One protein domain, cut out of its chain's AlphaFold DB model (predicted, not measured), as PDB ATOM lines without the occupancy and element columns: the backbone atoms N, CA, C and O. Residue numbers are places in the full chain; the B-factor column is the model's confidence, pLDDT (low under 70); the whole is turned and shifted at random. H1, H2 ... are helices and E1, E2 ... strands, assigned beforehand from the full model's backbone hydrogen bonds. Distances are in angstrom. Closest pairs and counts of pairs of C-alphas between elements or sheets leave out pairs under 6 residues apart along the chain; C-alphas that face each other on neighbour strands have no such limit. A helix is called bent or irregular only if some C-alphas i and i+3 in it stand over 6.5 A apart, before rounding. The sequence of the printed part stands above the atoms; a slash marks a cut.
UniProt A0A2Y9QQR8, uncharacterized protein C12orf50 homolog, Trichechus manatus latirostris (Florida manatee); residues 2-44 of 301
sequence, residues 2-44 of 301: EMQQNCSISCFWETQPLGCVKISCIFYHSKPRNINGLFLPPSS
ATOM      1  N   GLU A   2     371.016 552.467 372.961       43.16
ATOM      2  CA  GLU A   2     370.780 553.482 373.991       43.16
ATOM      3  C   GLU A   2     369.451 554.191 373.696       43.16
ATOM      4  O   GLU A   2     369.243 554.699 372.596       43.16
ATOM      5  N   MET A   3     368.524 554.195 374.659       45.19
ATOM      6  CA  MET A   3     367.256 554.922 374.545       45.19
ATOM      7  C   MET A   3     367.498 556.410 374.790       45.19
ATOM      8  O   MET A   3     367.150 556.953 375.837       45.19
ATOM      9  N   GLN A   4     368.125 557.077 373.827       53.53
ATOM     10  CA  GLN A   4     368.276 558.523 373.838       53.53
ATOM     11  C   GLN A   4     366.937 559.144 373.413       53.53
ATOM     12  O   GLN A   4     366.744 559.536 372.270       53.53
ATOM     13  N   GLN A   5     365.966 559.159 374.330       54.75
ATOM     14  CA  GLN A   5     364.715 559.905 374.174       54.75
ATOM     15  C   GLN A   5     365.056 561.395 374.271       54.75
ATOM     16  O   GLN A   5     365.106 561.972 375.356       54.75
ATOM     17  N   ASN A   6     365.384 562.002 373.137       62.91
ATOM     18  CA  ASN A   6     365.649 563.429 373.016       62.91
ATOM     19  C   ASN A   6     364.300 564.151 372.887       62.91
ATOM     20  O   ASN A   6     363.735 564.252 371.801       62.91
ATOM     21  N   CYS A   7     363.747 564.649 373.999       69.81
ATOM     22  CA  CYS A   7     362.629 565.589 373.915       69.81
ATOM     23  C   CYS A   7     363.087 566.858 373.185       69.81
ATOM     24  O   CYS A   7     364.152 567.381 373.484       69.81
ATOM     25  N   SER A   8     362.255 567.405 372.296       77.38
ATOM     26  CA  SER A   8     362.509 568.678 371.596       77.38
ATOM     27  C   SER A   8     362.407 569.918 372.498       77.38
ATOM     28  O   SER A   8     362.753 571.024 372.089       77.38
ATOM     29  N   ILE A   9     361.917 569.749 373.727       85.88
ATOM     30  CA  ILE A   9     361.685 570.830 374.686       85.88
ATOM     31  C   ILE A   9     362.969 571.098 375.473       85.88
ATOM     32  O   ILE A   9     363.500 570.192 376.122       85.88
ATOM     33  N   SER A  10     363.430 572.352 375.462       88.38
ATOM     34  CA  SER A  10     364.606 572.804 376.213       88.38
ATOM     35  C   SER A  10     364.446 572.601 377.717       88.38
ATOM     36  O   SER A  10     363.397 572.901 378.292       88.38
ATOM     37  N   CYS A  11     365.512 572.165 378.379       91.25
ATOM     38  CA  CYS A  11     365.520 572.036 379.820       91.25
ATOM     39  C   CYS A  11     365.473 573.411 380.491       91.25
ATOM     40  O   CYS A  11     366.417 574.194 380.418       91.25
ATOM     41  N   PHE A  12     364.407 573.660 381.247       89.62
ATOM     42  CA  PHE A  12     364.247 574.878 382.042       89.62
ATOM     43  C   PHE A  12     365.419 575.147 383.005       89.62
ATOM     44  O   PHE A  12     365.800 576.291 383.235       89.62
ATOM     45  N   TRP A  13     366.020 574.095 383.567       91.12
ATOM     46  CA  TRP A  13     367.114 574.226 384.533       91.12
ATOM     47  C   TRP A  13     368.460 574.560 383.888       91.12
ATOM     48  O   TRP A  13     369.400 574.895 384.595       91.12
ATOM     49  N   GLU A  14     368.577 574.499 382.561       88.75
ATOM     50  CA  GLU A  14     369.814 574.858 381.863       88.75
ATOM     51  C   GLU A  14     370.110 576.363 381.906       88.75
ATOM     52  O   GLU A  14     371.272 576.761 381.884       88.75
ATOM     53  N   THR A  15     369.080 577.209 381.994       84.25
ATOM     54  CA  THR A  15     369.242 578.668 382.102       84.25
ATOM     55  C   THR A  15     369.424 579.146 383.539       84.25
ATOM     56  O   THR A  15     369.619 580.335 383.768       84.25
ATOM     57  N   GLN A  16     369.331 578.243 384.516       86.75
ATOM     58  CA  GLN A  16     369.499 578.578 385.925       86.75
ATOM     59  C   GLN A  16     370.989 578.625 386.285       86.75
ATOM     60  O   GLN A  16     371.776 577.878 385.705       86.75
ATOM     61  N   PRO A  17     371.402 579.446 387.268       79.81
ATOM     62  CA  PRO A  17     372.812 579.604 387.637       79.81
ATOM     63  C   PRO A  17     373.481 578.297 388.088       79.81
ATOM     64  O   PRO A  17     374.687 578.140 387.931       79.81
ATOM     65  N   LEU A  18     372.703 577.348 388.619       82.81
ATOM     66  CA  LEU A  18     373.184 576.021 389.023       82.81
ATOM     67  C   LEU A  18     373.172 574.987 387.886       82.81
ATOM     68  O   LEU A  18     373.717 573.897 388.045       82.81
ATOM     69  N   GLY A  19     372.549 575.301 386.749       87.25
ATOM     70  CA  GLY A  19     372.358 574.356 385.657       87.25
ATOM     71  C   GLY A  19     371.478 573.153 386.026       87.25
ATOM     72  O   GLY A  19     370.943 573.016 387.129       87.25
ATOM     73  N   CYS A  20     371.311 572.236 385.071       91.06
ATOM     74  CA  CYS A  20     370.567 571.003 385.303       91.06
ATOM     75  C   CYS A  20     371.466 569.904 385.884       91.06
ATOM     76  O   CYS A  20     372.251 569.289 385.162       91.06
ATOM     77  N   VAL A  21     371.270 569.590 387.164       90.88
ATOM     78  CA  VAL A  21     372.016 568.549 387.901       90.88
ATOM     79  C   VAL A  21     371.429 567.139 387.771       90.88
ATOM     80  O   VAL A  21     371.942 566.181 388.344       90.88
ATOM     81  N   LYS A  22     370.336 566.969 387.019       89.06
ATOM     82  CA  LYS A  22     369.708 565.659 386.831       89.06
ATOM     83  C   LYS A  22     370.430 564.897 385.724       89.06
ATOM     84  O   LYS A  22     370.265 565.238 384.558       89.06
ATOM     85  N   ILE A  23     371.197 563.865 386.074       86.19
ATOM     86  CA  ILE A  23     371.986 563.061 385.118       86.19
ATOM     87  C   ILE A  23     371.094 562.581 383.961       86.19
ATOM     88  O   ILE A  23     371.313 562.964 382.812       86.19
ATOM     89  N   SER A  24     369.997 561.895 384.288       84.75
ATOM     90  CA  SER A  24     368.988 561.408 383.334       84.75
ATOM     91  C   SER A  24     367.886 562.443 383.062       84.75
ATOM     92  O   SER A  24     366.694 562.172 383.223       84.75
ATOM     93  N   CYS A  25     368.267 563.681 382.744       88.62
ATOM     94  CA  CYS A  25     367.310 564.675 382.267       88.62
ATOM     95  C   CYS A  25     366.817 564.274 380.870       88.62
ATOM     96  O   CYS A  25     367.627 564.049 379.979       88.62
ATOM     97  N   ILE A  26     365.498 564.187 380.697       87.62
ATOM     98  CA  ILE A  26     364.864 563.838 379.413       87.62
ATOM     99  C   ILE A  26     364.703 565.048 378.482       87.62
ATOM    100  O   ILE A  26     364.370 564.889 377.314       87.62
ATOM    101  N   PHE A  27     364.899 566.259 379.010       88.00
ATOM    102  CA  PHE A  27     364.757 567.508 378.268       88.00
ATOM    103  C   PHE A  27     366.030 567.848 377.494       88.00
ATOM    104  O   PHE A  27     367.131 567.459 377.887       88.00
ATOM    105  N   TYR A  28     365.866 568.617 376.420       88.38
ATOM    106  CA  TYR A  28     366.961 569.039 375.561       88.38
ATOM    107  C   TYR A  28     367.958 569.932 376.308       88.38
ATOM    108  O   TYR A  28     367.565 570.868 377.006       88.38
ATOM    109  N   HIS A  29     369.244 569.653 376.114       89.00
ATOM    110  CA  HIS A  29     370.374 570.411 376.620       89.00
ATOM    111  C   HIS A  29     371.264 570.901 375.481       89.00
ATOM    112  O   HIS A  29     371.874 570.087 374.786       89.00
ATOM    113  N   SER A  30     371.377 572.223 375.328       85.75
ATOM    114  CA  SER A  30     372.234 572.851 374.309       85.75
ATOM    115  C   SER A  30     373.717 572.846 374.689       85.75
ATOM    116  O   SER A  30     374.590 572.819 373.822       85.75
ATOM    117  N   LYS A  31     374.010 572.860 375.994       85.94
ATOM    118  CA  LYS A  31     375.362 572.917 376.557       85.94
ATOM    119  C   LYS A  31     375.728 571.591 377.227       85.94
ATOM    120  O   LYS A  31     374.855 570.942 377.813       85.94
ATOM    121  N   PRO A  32     377.011 571.196 377.192       86.88
ATOM    122  CA  PRO A  32     377.478 570.059 377.969       86.88
ATOM    123  C   PRO A  32     377.295 570.321 379.465       86.88
ATOM    124  O   PRO A  32     377.340 571.464 379.926       86.88
ATOM    125  N   ARG A  33     377.116 569.250 380.236       89.19
ATOM    126  CA  ARG A  33     376.920 569.312 381.687       89.19
ATOM    127  C   ARG A  33     378.001 568.508 382.385       89.19
ATOM    128  O   ARG A  33     378.329 567.412 381.950       89.19
ATOM    129  N   ASN A  34     378.529 569.035 383.484       86.81
ATOM    130  CA  ASN A  34     379.381 568.280 384.395       86.81
ATOM    131  C   ASN A  34     378.595 568.036 385.685       86.81
ATOM    132  O   ASN A  34     378.204 568.990 386.354       86.81
ATOM    133  N   ILE A  35     378.315 566.773 385.997       88.44
ATOM    134  CA  ILE A  35     377.556 566.387 387.189       88.44
ATOM    135  C   ILE A  35     378.369 565.333 387.922       88.44
ATOM    136  O   ILE A  35     378.563 564.239 387.403       88.44
ATOM    137  N   ASN A  36     378.848 565.650 389.125       84.88
ATOM    138  CA  ASN A  36     379.675 564.747 389.937       84.88
ATOM    139  C   ASN A  36     380.912 564.212 389.184       84.88
ATOM    140  O   ASN A  36     381.266 563.045 389.318       84.88
ATOM    141  N   GLY A  37     381.539 565.042 388.340       85.62
ATOM    142  CA  GLY A  37     382.679 564.642 387.510       85.62
ATOM    143  C   GLY A  37     382.304 563.881 386.235       85.62
ATOM    144  O   GLY A  37     383.165 563.676 385.381       85.62
ATOM    145  N   LEU A  38     381.030 563.515 386.052       85.31
ATOM    146  CA  LEU A  38     380.538 562.926 384.814       85.31
ATOM    147  C   LEU A  38     380.263 564.030 383.791       85.31
ATOM    148  O   LEU A  38     379.382 564.874 383.986       85.31
ATOM    149  N   PHE A  39     381.009 564.009 382.690       87.56
ATOM    150  CA  PHE A  39     380.753 564.869 381.543       87.56
ATOM    151  C   PHE A  39     379.634 564.272 380.689       87.56
ATOM    152  O   PHE A  39     379.771 563.188 380.125       87.56
ATOM    153  N   LEU A  40     378.523 564.994 380.596       85.81
ATOM    154  CA  LEU A  40     377.396 564.671 379.737       85.81
ATOM    155  C   LEU A  40     377.426 565.615 378.530       85.81
ATOM    156  O   LEU A  40     377.346 566.835 378.723       85.81
ATOM    157  N   PRO A  41     377.533 565.093 377.297       84.50
ATOM    158  CA  PRO A  41     377.480 565.929 376.106       84.50
ATOM    159  C   PRO A  41     376.104 566.607 375.977       84.50
ATOM    160  O   PRO A  41     375.129 566.161 376.599       84.50
ATOM    161  N   PRO A  42     375.996 567.676 375.166       86.94
ATOM    162  CA  PRO A  42     374.701 568.200 374.747       86.94
ATOM    163  C   PRO A  42     373.815 567.073 374.214       86.94
ATOM    164  O   PRO A  42     374.306 566.124 373.594       86.94
ATOM    165  N   SER A  43     372.503 567.177 374.420       80.62
ATOM    166  CA  SER A  43     371.583 566.275 373.732       80.62
ATOM    167  C   SER A  43     371.616 566.648 372.251       80.62
ATOM    168  O   SER A  43     371.192 567.740 371.899       80.62
ATOM    169  N   SER A  44     372.199 565.781 371.430       68.94
ATOM    170  CA  SER A  44     372.221 565.749 369.961       68.94
ATOM    171  C   SER A  44     371.761 567.015 369.204       68.94
ATOM    172  O   SER A  44     370.593 567.400 369.209       68.94
TER     173      SER A  44
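This is residues 2 to 44 of the 301 residues of the protein "uncharacterized protein C12orf50 homolog" of Trichechus manatus latirostris (Florida manatee) (UniProt A0A2Y9QQR8). This is a small domain with little regular structure, mostly loops, with a short hairpin of two strands, E1 and E2, on one side and the short helix H1 on another. Residues 16 to 32 loop between H1 and the hairpin. The printed part has 43 residues, of which 10 are in named elements, in the order H1, E1, E2; the two-strand sheet is antiparallel and the class mixed. It is compact, with a radius of gyration of the C-alphas of 9.7 A, and spans 25 by 20 by 13 A.

E1, residues 33 to 35, and E2, residues 38 to 40, form a hairpin over a tight link, antiparallel at 154 degrees. C-alphas 34 and 39 face each other at 4.7 A. N 33 and O 40, 2.9 A apart, and N 40 and O 33, 2.8 A apart, are within hydrogen-bond range. H1, residues 12 to 15, and E2 are apart. H1 is too short for an O i to N i+4 pair, and its one O i to N i+3 pair is not within range.

E1 measures 6.3 A and E2 6.2 A; C-alpha 40 ends E2 at (377.396, 564.671, 379.737). H1 begins at C-alpha 12, (364.247, 574.878, 382.042), and is neither bent nor irregular, but only just: C-alphas 12 and 15 are 6.3 A apart.

The C-alphas farthest apart, of Glu 2 and Pro 17, are 29.5 A apart. The printed part has no cut; the link from H1 to E1 is long. Residues 2 to 7 and residue 44 have pLDDT under 70.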